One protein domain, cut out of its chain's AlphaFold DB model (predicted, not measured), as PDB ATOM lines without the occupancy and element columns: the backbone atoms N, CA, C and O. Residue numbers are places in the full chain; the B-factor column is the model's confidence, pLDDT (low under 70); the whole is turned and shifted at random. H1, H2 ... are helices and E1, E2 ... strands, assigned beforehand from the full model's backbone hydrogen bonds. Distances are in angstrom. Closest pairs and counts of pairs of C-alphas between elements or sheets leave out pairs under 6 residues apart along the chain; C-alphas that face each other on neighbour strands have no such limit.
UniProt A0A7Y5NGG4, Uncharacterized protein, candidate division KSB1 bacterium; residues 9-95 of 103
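What this domain is: This is residues 9 to 95 of the 103 residues of an uncharacterized protein of candidate division KSB1 bacterium (UniProt A0A7Y5NGG4). What is the shape? A small sheet, E1 E2 E3, is the middle layer between two helices, long H1 over one face and H3 over the other. Short H2 grazes the sheet at one end. What is it made of? The 87 printed residues hold H1 H2 E1 E2 E3 H3 in that order, of mixed class, with an antiparallel sheet in the order E1 E2 E3. The whole is compact, with a radius of gyration of the C-alphas of 12.9 A and spans of 38 by 26 by 19 A.

Where its parts are: Where are the strands? E1 is residues 39 to 44, 16.8 A long; E2 is 47 to 52, 17.0 A; E3 is 62 to 64. Where are the helices? H1 is residues 9 to 27, 26.7 A, from C-alpha 9 at (-20.178, -19.283, 7.636). H2 is 31 to 37; H3 is 74 to 86, 18.2 A, ending with C-alpha 86 at (-28.323, -48.528, 23.739).

How they stand to each other: How do the strands pair? They form a meander, each the antiparallel neighbour of the one before, with N 42 and O 49 2.8 A apart in hairpin E1 and E2, and N 50 and O 62 2.9 A in hairpin E2 and E3. What is on the sheet? In three layers, helices on both faces, H1 is slantwise to the strands at a height of 9.8 A over the sheet, its Leu 19 C-alpha 6.2 A from that of Met 64, their closest. H3, on the opposite face at 10.2 A, runs along the strands over E2, the closest C-alphas being Val 49 and Ile 80, 7.6 A. And the helix backbones? Every O i to N i+4 pair is within hydrogen-bond range in H1, H2 and H3.

The domain as a whole: How far does it reach? The C-alphas of Thr 9 and Asp 32, the farthest apart, are 38.8 A apart. Is anything missing or unsure? The printed part has no cut, no link is long, and no printed residue is under 70 in pLDDT.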
ATOM      1  N   THR A   9     -18.985 -19.080   8.468       89.31
ATOM      2  CA  THR A   9     -20.178 -19.283   7.636       89.31
ATOM      3  C   THR A   9     -19.941 -20.274   6.499       89.31
ATOM      4  O   THR A   9     -20.752 -21.179   6.317       89.31
ATOM      5  N   PHE A  10     -18.845 -20.133   5.749       90.25
ATOM      6  CA  PHE A  10     -18.539 -21.043   4.644       90.25
ATOM      7  C   PHE A  10     -18.255 -22.462   5.145       90.25
ATOM      8  O   PHE A  10     -18.795 -23.425   4.608       90.25
ATOM      9  N   ALA A  11     -17.472 -22.592   6.219       89.62
ATOM     10  CA  ALA A  11     -17.199 -23.888   6.831       89.62
ATOM     11  C   ALA A  11     -18.492 -24.574   7.301       89.62
ATOM     12  O   ALA A  11     -18.703 -25.749   7.018       89.62
ATOM     13  N   LYS A  12     -19.409 -23.824   7.927       90.56
ATOM     14  CA  LYS A  12     -20.726 -24.328   8.335       90.56
ATOM     15  C   LYS A  12     -21.578 -24.797   7.157       90.56
ATOM     16  O   LYS A  12     -22.215 -25.840   7.252       90.56
ATOM     17  N   GLN A  13     -21.576 -24.068   6.042       93.06
ATOM     18  CA  GLN A  13     -22.285 -24.490   4.828       93.06
ATOM     19  C   GLN A  13     -21.725 -25.795   4.258       93.06
ATOM     20  O   GLN A  13     -22.500 -26.661   3.857       93.06
ATOM     21  N   LEU A  14     -20.399 -25.947   4.244       93.56
ATOM     22  CA  LEU A  14     -19.751 -27.160   3.752       93.56
ATOM     23  C   LEU A  14     -20.070 -28.375   4.636       93.56
ATOM     24  O   LEU A  14     -20.457 -29.417   4.115       93.56
ATOM     25  N   GLU A  15     -19.979 -28.223   5.958       94.06
ATOM     26  CA  GLU A  15     -20.325 -29.288   6.908       94.06
ATOM     27  C   GLU A  15     -21.798 -29.703   6.796       94.06
ATOM     28  O   GLU A  15     -22.108 -30.893   6.815       94.06
ATOM     29  N   PHE A  16     -22.721 -28.750   6.619       93.94
ATOM     30  CA  PHE A  16     -24.126 -29.095   6.391       93.94
ATOM     31  C   PHE A  16     -24.352 -29.805   5.058       93.94
ATOM     32  O   PHE A  16     -25.170 -30.721   4.998       93.94
ATOM     33  N   ALA A  17     -23.627 -29.431   4.002       96.31
ATOM     34  CA  ALA A  17     -23.702 -30.142   2.730       96.31
ATOM     35  C   ALA A  17     -23.242 -31.603   2.874       96.31
ATOM     36  O   ALA A  17     -23.916 -32.502   2.372       96.31
ATOM     37  N   GLU A  18     -22.145 -31.857   3.599       94.94
ATOM     38  CA  GLU A  18     -21.706 -33.226   3.899       94.94
ATOM     39  C   GLU A  18     -22.748 -33.976   4.745       94.94
ATOM     40  O   GLU A  18     -23.127 -35.098   4.403       94.94
ATOM     41  N   LEU A  19     -23.255 -33.356   5.811       95.50
ATOM     42  CA  LEU A  19     -24.279 -33.942   6.678       95.50
ATOM     43  C   LEU A  19     -25.522 -34.367   5.885       95.50
ATOM     44  O   LEU A  19     -26.003 -35.486   6.070       95.50
ATOM     45  N   HIS A  20     -26.020 -33.512   4.989       96.25
ATOM     46  CA  HIS A  20     -27.174 -33.827   4.148       96.25
ATOM     47  C   HIS A  20     -26.877 -34.959   3.162       96.25
ATOM     48  O   HIS A  20     -27.691 -35.869   3.035       96.25
ATOM     49  N   ALA A  21     -25.693 -34.976   2.545       97.25
ATOM     50  CA  ALA A  21     -25.309 -36.063   1.648       97.25
ATOM     51  C   ALA A  21     -25.295 -37.427   2.362       97.25
ATOM     52  O   ALA A  21     -25.801 -38.420   1.834       97.25
ATOM     53  N   TRP A  22     -24.764 -37.484   3.588       96.81
ATOM     54  CA  TRP A  22     -24.782 -38.707   4.393       96.81
ATOM     55  C   TRP A  22     -26.189 -39.096   4.852       96.81
ATOM     56  O   TRP A  22     -26.521 -40.284   4.853       96.81
ATOM     57  N   TRP A  23     -27.019 -38.119   5.226       97.31
ATOM     58  CA  TRP A  23     -28.417 -38.358   5.579       97.31
ATOM     59  C   TRP A  23     -29.185 -38.992   4.418       97.31
ATOM     60  O   TRP A  23     -29.819 -40.031   4.605       97.31
ATOM     61  N   ASP A  24     -29.072 -38.416   3.221       97.81
ATOM     62  CA  ASP A  24     -29.747 -38.898   2.016       97.81
ATOM     63  C   ASP A  24     -29.294 -40.315   1.658       97.81
ATOM     64  O   ASP A  24     -30.112 -41.169   1.314       97.81
ATOM     65  N   GLN A  25     -28.001 -40.610   1.815       95.69
ATOM     66  CA  GLN A  25     -27.486 -41.962   1.626       95.69
ATOM     67  C   GLN A  25     -28.100 -42.960   2.624       95.69
ATOM     68  O   GLN A  25     -28.440 -44.074   2.228       95.69
ATOM     69  N   TRP A  26     -28.262 -42.582   3.900       96.44
ATOM     70  CA  TRP A  26     -28.892 -43.452   4.905       96.44
ATOM     71  C   TRP A  26     -30.388 -43.641   4.654       96.44
ATOM     72  O   TRP A  26     -30.909 -44.735   4.861       96.44
ATOM     73  N   GLU A  27     -31.075 -42.589   4.210       96.56
ATOM     74  CA  GLU A  27     -32.488 -42.625   3.817       96.56
ATOM     75  C   GLU A  27     -32.720 -43.554   2.619       96.56
ATOM     76  O   GLU A  27     -33.733 -44.245   2.552       96.56
ATOM     77  N   ALA A  28     -31.766 -43.595   1.688       97.44
ATOM     78  CA  ALA A  28     -31.876 -44.364   0.458       97.44
ATOM     79  C   ALA A  28     -31.588 -45.869   0.621       97.44
ATOM     80  O   ALA A  28     -31.750 -46.616  -0.348       97.44
ATOM     81  N   PHE A  29     -31.155 -46.344   1.798       95.69
ATOM     82  CA  PHE A  29     -30.876 -47.768   1.977       95.69
ATOM     83  C   PHE A  29     -32.154 -48.620   1.845       95.69
ATOM     84  O   PHE A  29     -33.150 -48.362   2.526       95.69
ATOM     85  N   PRO A  30     -32.120 -49.693   1.032       97.19
ATOM     86  CA  PRO A  30     -33.183 -50.688   0.980       97.19
ATOM     87  C   PRO A  30     -33.519 -51.259   2.363       97.19
ATOM     88  O   PRO A  30     -32.633 -51.503   3.185       97.19
ATOM     89  N   THR A  31     -34.807 -51.488   2.631       97.00
ATOM     90  CA  THR A  31     -35.294 -51.910   3.955       97.00
ATOM     91  C   THR A  31     -34.675 -53.225   4.435       97.00
ATOM     92  O   THR A  31     -34.410 -53.378   5.627       97.00
ATOM     93  N   ASP A  32     -34.410 -54.161   3.526       97.69
ATOM     94  CA  ASP A  32     -33.721 -55.419   3.817       97.69
ATOM     95  C   ASP A  32     -32.287 -55.175   4.307       97.69
ATOM     96  O   ASP A  32     -31.884 -55.743   5.323       97.69
ATOM     97  N   LEU A  33     -31.549 -54.258   3.671       95.62
ATOM     98  CA  LEU A  33     -30.212 -53.865   4.118       95.62
ATOM     99  C   LEU A  33     -30.249 -53.107   5.448       95.62
ATOM    100  O   LEU A  33     -29.408 -53.358   6.311       95.62
ATOM    101  N   VAL A  34     -31.237 -52.228   5.651       97.25
ATOM    102  CA  VAL A  34     -31.445 -51.536   6.935       97.25
ATOM    103  C   VAL A  34     -31.633 -52.544   8.066       97.25
ATOM    104  O   VAL A  34     -30.994 -52.415   9.110       97.25
ATOM    105  N   GLN A  35     -32.450 -53.576   7.859       96.69
ATOM    106  CA  GLN A  35     -32.684 -54.621   8.856       96.69
ATOM    107  C   GLN A  35     -31.455 -55.514   9.058       96.69
ATOM    108  O   GLN A  35     -31.065 -55.769  10.200       96.69
ATOM    109  N   GLN A  36     -30.823 -55.960   7.969       96.56
ATOM    110  CA  GLN A  36     -29.655 -56.840   8.007       96.56
ATOM    111  C   GLN A  36     -28.478 -56.184   8.733       96.56
ATOM    112  O   GLN A  36     -27.876 -56.790   9.621       96.56
ATOM    113  N   PHE A  37     -28.154 -54.943   8.365       96.06
ATOM    114  CA  PHE A  37     -26.997 -54.225   8.895       96.06
ATOM    115  C   PHE A  37     -27.320 -53.333  10.093       96.06
ATOM    116  O   PHE A  37     -26.410 -52.759  10.700       96.06
ATOM    117  N   ARG A  38     -28.599 -53.268  10.478       96.56
ATOM    118  CA  ARG A  38     -29.097 -52.458  11.595       96.56
ATOM    119  C   ARG A  38     -28.683 -50.996  11.429       96.56
ATOM    120  O   ARG A  38     -28.058 -50.424  12.324       96.56
ATOM    121  N   PHE A  39     -28.967 -50.435  10.255       97.06
ATOM    122  CA  PHE A  39     -28.731 -49.019   9.997       97.06
ATOM    123  C   PHE A  39     -29.732 -48.163  10.774       97.06
ATOM    124  O   PHE A  39     -30.922 -48.474  10.831       97.06
ATOM    125  N   GLY A  40     -29.242 -47.071  11.349       96.88
ATOM    126  CA  GLY A  40     -30.047 -46.062  12.024       96.88
ATOM    127  C   GLY A  40     -29.618 -44.659  11.619       96.88
ATOM    128  O   GLY A  40     -28.448 -44.415  11.321       96.88
ATOM    129  N   LYS A  41     -30.576 -43.732  11.607       97.12
ATOM    130  CA  LYS A  41     -30.343 -42.292  11.463       97.12
ATOM    131  C   LYS A  41     -31.198 -41.550  12.477       97.12
ATOM    132  O   LYS A  41     -32.370 -41.879  12.664       97.12
ATOM    133  N   HIS A  42     -30.608 -40.575  13.151       97.31
ATOM    134  CA  HIS A  42     -31.227 -39.862  14.258       97.31
ATOM    135  C   HIS A  42     -30.841 -38.387  14.226       97.31
ATOM    136  O   HIS A  42     -29.764 -38.025  13.753       97.31
ATOM    137  N   THR A  43     -31.709 -37.551  14.787       96.62
ATOM    138  CA  THR A  43     -31.457 -36.125  15.002       96.62
ATOM    139  C   THR A  43     -31.527 -35.812  16.490       96.62
ATOM    140  O   THR A  43     -32.505 -36.167  17.149       96.62
ATOM    141  N   LEU A  44     -30.517 -35.119  17.009       93.81
ATOM    142  CA  LEU A  44     -30.477 -34.564  18.360       93.81
ATOM    143  C   LEU A  44     -30.319 -33.043  18.223       93.81
ATOM    144  O   LEU A  44     -29.208 -32.522  18.169       93.81
ATOM    145  N   GLY A  45     -31.437 -32.333  18.055       90.12
ATOM    146  CA  GLY A  45     -31.403 -30.939  17.599       90.12
ATOM    147  C   GLY A  45     -30.866 -30.846  16.167       90.12
ATOM    148  O   GLY A  45     -31.368 -31.541  15.287       90.12
ATOM    149  N   GLU A  46     -29.835 -30.023  15.944       90.62
ATOM    150  CA  GLU A  46     -29.140 -29.913  14.644       90.62
ATOM    151  C   GLU A  46     -28.010 -30.944  14.459       90.62
ATOM    152  O   GLU A  46     -27.344 -30.963  13.425       90.62
ATOM    153  N   VAL A  47     -27.787 -31.824  15.443       95.75
ATOM    154  CA  VAL A  47     -26.803 -32.905  15.338       95.75
ATOM    155  C   VAL A  47     -27.428 -34.104  14.636       95.75
ATOM    156  O   VAL A  47     -28.465 -34.613  15.069       95.75
ATOM    157  N   VAL A  48     -26.764 -34.603  13.597       97.56
ATOM    158  CA  VAL A  48     -27.122 -35.862  12.936       97.56
ATOM    159  C   VAL A  48     -26.242 -36.984  13.455       97.56
ATOM    160  O   VAL A  48     -25.017 -36.865  13.511       97.56
ATOM    161  N   VAL A  49     -26.878 -38.102  13.799       98.00
ATOM    162  CA  VAL A  49     -26.213 -39.327  14.236       98.00
ATOM    163  C   VAL A  49     -26.608 -40.462  13.306       98.00
ATOM    164  O   VAL A  49     -27.792 -40.755  13.145       98.00
ATOM    165  N   LEU A  50     -25.612 -41.112  12.716       98.12
ATOM    166  CA  LEU A  50     -25.780 -42.297  11.884       98.12
ATOM    167  C   LEU A  50     -25.175 -43.499  12.595       98.12
ATOM    168  O   LEU A  50     -24.100 -43.389  13.191       98.12
ATOM    169  N   THR A  51     -25.862 -44.634  12.537       97.81
ATOM    170  CA  THR A  51     -25.432 -45.873  13.186       97.81
ATOM    171  C   THR A  51     -25.495 -47.066  12.238       97.81
ATOM    172  O   THR A  51     -26.305 -47.119  11.311       97.81
ATOM    173  N   CYS A  52     -24.631 -48.046  12.501       97.00
ATOM    174  CA  CYS A  52     -24.641 -49.390  11.942       97.00
ATOM    175  C   CYS A  52     -24.119 -50.353  13.012       97.00
ATOM    176  O   CYS A  52     -22.915 -50.432  13.270       97.00
ATOM    177  N   ALA A  53     -25.025 -51.092  13.653       95.00
ATOM    178  CA  ALA A  53     -24.648 -51.985  14.748       95.00
ATOM    179  C   ALA A  53     -24.053 -53.325  14.274       95.00
ATOM    180  O   ALA A  53     -23.425 -54.028  15.063       95.00
ATOM    181  N   ALA A  54     -24.260 -53.706  13.009       95.25
ATOM    182  CA  ALA A  54     -23.760 -54.978  12.483       95.25
ATOM    183  C   ALA A  54     -22.295 -54.920  12.023       95.25
ATOM    184  O   ALA A  54     -21.619 -55.948  12.023       95.25
ATOM    185  N   ILE A  55     -21.804 -53.743  11.622       91.94
ATOM    186  CA  ILE A  55     -20.448 -53.563  11.097       91.94
ATOM    187  C   ILE A  55     -19.680 -52.640  12.050       91.94
ATOM    188  O   ILE A  55     -20.064 -51.480  12.206       91.94
ATOM    189  N   PRO A  56     -18.569 -53.094  12.660       87.75
ATOM    190  CA  PRO A  56     -17.772 -52.284  13.579       87.75
ATOM    191  C   PRO A  56     -16.871 -51.299  12.815       87.75
ATOM    192  O   PRO A  56     -15.652 -51.294  12.980       87.75
ATOM    193  N   PHE A  57     -17.465 -50.479  11.945       92.88
ATOM    194  CA  PHE A  57     -16.760 -49.489  11.142       92.88
ATOM    195  C   PHE A  57     -17.170 -48.072  11.569       92.88
ATOM    196  O   PHE A  57     -18.328 -47.696  11.377       92.88
ATOM    197  N   PRO A  58     -16.257 -47.268  12.153       92.62
ATOM    198  CA  PRO A  58     -16.605 -45.966  12.730       92.62
ATOM    199  C   PRO A  58     -17.229 -44.982  11.740       92.62
ATOM    200  O   PRO A  58     -18.058 -44.173  12.129       92.62
ATOM    201  N   LEU A  59     -16.895 -45.072  10.449       92.12
ATOM    202  CA  LEU A  59     -17.478 -44.196   9.429       92.12
ATOM    203  C   LEU A  59     -18.999 -44.377   9.286       92.12
ATOM    204  O   LEU A  59     -19.689 -43.447   8.884       92.12
ATOM    205  N   PHE A  60     -19.528 -45.557   9.625       95.25
ATOM    206  CA  PHE A  60     -20.971 -45.829   9.654       95.25
ATOM    207  C   PHE A  60     -21.613 -45.524  11.013       95.25
ATOM    208  O   PHE A  60     -22.829 -45.606  11.152       95.25
ATOM    209  N   ASN A  61     -20.796 -45.180  12.008       97.25
ATOM    210  CA  ASN A  61     -21.180 -44.864  13.375       97.25
ATOM    211  C   ASN A  61     -20.697 -43.448  13.692       97.25
ATOM    212  O   ASN A  61     -19.710 -43.268  14.403       97.25
ATOM    213  N   ARG A  62     -21.336 -42.438  13.100       97.12
ATOM    214  CA  ARG A  62     -20.799 -41.072  13.080       97.12
ATOM    215  C   ARG A  62     -21.774 -40.024  13.586       97.12
ATOM    216  O   ARG A  62     -22.988 -40.181  13.488       97.12
ATOM    217  N   VAL A  63     -21.207 -38.930  14.071       97.62
ATOM    218  CA  VAL A  63     -21.900 -37.757  14.596       97.62
ATOM    219  C   VAL A  63     -21.432 -36.539  13.813       97.62
ATOM    220  O   VAL A  63     -20.229 -36.300  13.702       97.62
ATOM    221  N   MET A  64     -22.378 -35.773  13.281       97.31
ATOM    222  CA  MET A  64     -22.130 -34.595  12.447       97.31
ATOM    223  C   MET A  64     -22.920 -33.402  12.987       97.31
ATOM    224  O   MET A  64     -24.043 -33.565  13.459       97.31
ATOM    225  N   GLY A  65     -22.338 -32.201  12.918       95.62
ATOM    226  CA  GLY A  65     -22.998 -30.953  13.328       95.62
ATOM    227  C   GLY A  65     -22.887 -30.586  14.816       95.62
ATOM    228  O   GLY A  65     -23.384 -29.532  15.217       95.62
ATOM    229  N   LEU A  66     -22.215 -31.395  15.646       96.19
ATOM    230  CA  LEU A  66     -21.993 -31.069  17.062       96.19
ATOM    231  C   LEU A  66     -21.128 -29.806  17.200       96.19
ATOM    232  O   LEU A  66     -20.034 -29.735  16.647       96.19
ATOM    233  N   GLY A  67     -21.619 -28.802  17.930       94.88
ATOM    234  CA  GLY A  67     -20.905 -27.535  18.118       94.88
ATOM    235  C   GLY A  67     -20.926 -26.606  16.897       94.88
ATOM    236  O   GLY A  67     -20.282 -25.563  16.919       94.88
ATOM    237  N   LEU A  68     -21.617 -26.973  15.812       93.69
ATOM    238  CA  LEU A  68     -21.618 -26.196  14.569       93.69
ATOM    239  C   LEU A  68     -22.720 -25.129  14.548       93.69
ATOM    240  O   LEU A  68     -22.536 -23.992  14.105       93.69
ATOM    241  N   ALA A  69     -23.907 -25.526  14.992       90.88
ATOM    242  CA  ALA A  69     -25.082 -24.674  15.033       90.88
ATOM    243  C   ALA A  69     -25.048 -23.697  16.205       90.88
ATOM    244  O   ALA A  69     -25.255 -22.494  16.036       90.88
ATOM    245  N   TYR A  70     -24.739 -24.274  17.358       90.69
ATOM    246  CA  TYR A  70     -24.693 -23.699  18.688       90.69
ATOM    247  C   TYR A  70     -23.537 -24.382  19.434       90.69
ATOM    248  O   TYR A  70     -23.176 -25.501  19.050       90.69
ATOM    249  N   PRO A  71     -22.977 -23.758  20.485       94.00
ATOM    250  CA  PRO A  71     -22.015 -24.413  21.367       94.00
ATOM    251  C   PRO A  71     -22.528 -25.778  21.834       94.00
ATOM    252  O   PRO A  71     -23.676 -25.894  22.266       94.00
ATOM    253  N   ALA A  72     -21.698 -26.812  21.707       94.88
ATOM    254  CA  ALA A  72     -22.040 -28.144  22.193       94.88
ATOM    255  C   ALA A  72     -22.119 -28.135  23.721       94.88
ATOM    256  O   ALA A  72     -21.332 -27.460  24.364       94.88
ATOM    257  N   THR A  73     -23.010 -28.915  24.324       94.38
ATOM    258  CA  THR A  73     -23.044 -29.096  25.782       94.38
ATOM    259  C   THR A  73     -22.625 -30.506  26.180       94.38
ATOM    260  O   THR A  73     -22.733 -31.446  25.389       94.38
ATOM    261  N   GLU A  74     -22.198 -30.694  27.434       95.12
ATOM    262  CA  GLU A  74     -21.959 -32.042  27.983       95.12
ATOM    263  C   GLU A  74     -23.211 -32.922  27.861       95.12
ATOM    264  O   GLU A  74     -23.122 -34.090  27.498       95.12
ATOM    265  N   LYS A  75     -24.398 -32.327  28.037       94.81
ATOM    266  CA  LYS A  75     -25.677 -33.015  27.853       94.81
ATOM    267  C   LYS A  75     -25.886 -33.508  26.416       94.81
ATOM    268  O   LYS A  75     -26.461 -34.580  26.227       94.81
ATOM    269  N   ASP A  76     -25.452 -32.756  25.405       95.38
ATOM    270  CA  ASP A  76     -25.533 -33.211  24.011       95.38
ATOM    271  C   ASP A  76     -24.651 -34.440  23.797       95.38
ATOM    272  O   ASP A  76     -25.099 -35.428  23.211       95.38
ATOM    273  N   LEU A  77     -23.430 -34.413  24.340       94.38
ATOM    274  CA  LEU A  77     -22.520 -35.554  24.305       94.38
ATOM    275  C   LEU A  77     -23.102 -36.767  25.043       94.38
ATOM    276  O   LEU A  77     -23.086 -37.868  24.498       94.38
ATOM    277  N   ASP A  78     -23.681 -36.577  26.228       96.38
ATOM    278  CA  ASP A  78     -24.328 -37.651  26.986       96.38
ATOM    279  C   ASP A  78     -25.476 -38.296  26.202       96.38
ATOM    280  O   ASP A  78     -25.575 -39.524  26.143       96.38
ATOM    281  N   ASN A  79     -26.315 -37.493  25.538       96.69
ATOM    282  CA  ASN A  79     -27.407 -37.999  24.703       96.69
ATOM    283  C   ASN A  79     -26.883 -38.823  23.515       96.69
ATOM    284  O   ASN A  79     -27.430 -39.883  23.200       96.69
ATOM    285  N   ILE A  80     -25.807 -38.357  22.873       96.94
ATOM    286  CA  ILE A  80     -25.132 -39.075  21.785       96.94
ATOM    287  C   ILE A  80     -24.592 -40.416  22.296       96.94
ATOM    288  O   ILE A  80     -24.871 -41.465  21.716       96.94
ATOM    289  N   LEU A  81     -23.845 -40.409  23.401       96.81
ATOM    290  CA  LEU A  81     -23.241 -41.616  23.963       96.81
ATOM    291  C   LEU A  81     -24.301 -42.617  24.434       96.81
ATOM    292  O   LEU A  81     -24.151 -43.820  24.211       96.81
ATOM    293  N   ALA A  82     -25.394 -42.144  25.035       97.50
ATOM    294  CA  ALA A  82     -26.529 -42.977  25.418       97.50
ATOM    295  C   ALA A  82     -27.142 -43.703  24.208       97.50
ATOM    296  O   ALA A  82     -27.435 -44.898  24.297       97.50
ATOM    297  N   LEU A  83     -27.267 -43.022  23.063       97.19
ATOM    298  CA  LEU A  83     -27.785 -43.602  21.824       97.19
ATOM    299  C   LEU A  83     -26.902 -44.751  21.316       97.19
ATOM    300  O   LEU A  83     -27.415 -45.833  21.020       97.19
ATOM    301  N   PHE A  84     -25.581 -44.554  21.252       97.06
ATOM    302  CA  PHE A  84     -24.653 -45.610  20.825       97.06
ATOM    303  C   PHE A  84     -24.611 -46.780  21.818       97.06
ATOM    304  O   PHE A  84     -24.635 -47.946  21.411       97.06
ATOM    305  N   ASN A  85     -24.624 -46.483  23.121       96.69
ATOM    306  CA  ASN A  85     -24.637 -47.495  24.175       96.69
ATOM    307  C   ASN A  85     -25.891 -48.374  24.121       96.69
ATOM    308  O   ASN A  85     -25.769 -49.594  24.228       96.69
ATOM    309  N   ALA A  86     -27.069 -47.788  23.888       96.56
ATOM    310  CA  ALA A  86     -28.323 -48.528  23.739       96.56
ATOM    311  C   ALA A  86     -28.294 -49.524  22.563       96.56
ATOM    312  O   ALA A  86     -28.985 -50.541  22.590       96.56
ATOM    313  N   GLN A  87     -27.463 -49.263  21.550       95.56
ATOM    314  CA  GLN A  87     -27.283 -50.118  20.373       95.56
ATOM    315  C   GLN A  87     -26.052 -51.041  20.474       95.56
ATOM    316  O   GLN A  87     -25.738 -51.751  19.520       95.56
ATOM    317  N   ASN A  88     -25.363 -51.067  21.623       95.44
ATOM    318  CA  ASN A  88     -24.106 -51.795  21.848       95.44
ATOM    319  C   ASN A  88     -22.959 -51.416  20.891       95.44
ATOM    320  O   ASN A  88     -22.017 -52.189  20.713       95.44
ATOM    321  N   ILE A  89     -22.991 -50.214  20.318       96.25
ATOM    322  CA  ILE A  89     -21.927 -49.707  19.451       96.25
ATOM    323  C   ILE A  89     -20.834 -49.097  20.333       96.25
ATOM    324  O   ILE A  89     -21.100 -48.234  21.165       96.25
ATOM    325  N   LYS A  90     -19.596 -49.578  20.178       92.12
ATOM    326  CA  LYS A  90     -18.460 -49.218  21.052       92.12
ATOM    327  C   LYS A  90     -17.476 -48.234  20.435       92.12
ATOM    328  O   LYS A  90     -16.611 -47.725  21.138       92.12
ATOM    329  N   SER A  91     -17.584 -47.990  19.136       91.88
ATOM    330  CA  SER A  91     -16.706 -47.077  18.417       91.88
ATOM    331  C   SER A  91     -17.551 -46.161  17.554       91.88
ATOM    332  O   SER A  91     -18.416 -46.633  16.814       91.88
ATOM    333  N   LEU A  92     -17.302 -44.865  17.685       95.38
ATOM    334  CA  LEU A  92     -17.986 -43.822  16.945       95.38
ATOM    335  C   LEU A  92     -16.984 -42.760  16.493       95.38
ATOM    336  O   LEU A  92     -15.912 -42.611  17.083       95.38
ATOM    337  N   LEU A  93     -17.350 -42.025  15.452       96.56
ATOM    338  CA  LEU A  93     -16.583 -40.913  14.912       96.56
ATOM    339  C   LEU A  93     -17.377 -39.613  15.078       96.56
ATOM    340  O   LEU A  93     -18.513 -39.522  14.626       96.56
ATOM    341  N   ILE A  94     -16.790 -38.599  15.712       95.44
ATOM    342  CA  ILE A  94     -17.392 -37.262  15.817       95.44
ATOM    343  C   ILE A  94     -16.657 -36.329  14.863       95.44
ATOM    344  O   ILE A  94     -15.429 -36.251  14.897       95.44
ATOM    345  N   HIS A  95     -17.408 -35.629  14.018       94.38
ATOM    346  CA  HIS A  95     -16.859 -34.581  13.164       94.38
ATOM    347  C   HIS A  95     -16.475 -33.373  13.996       94.38
ATOM    348  O   HIS A  95     -17.252 -32.907  14.827       94.38
TER     349      HIS A  95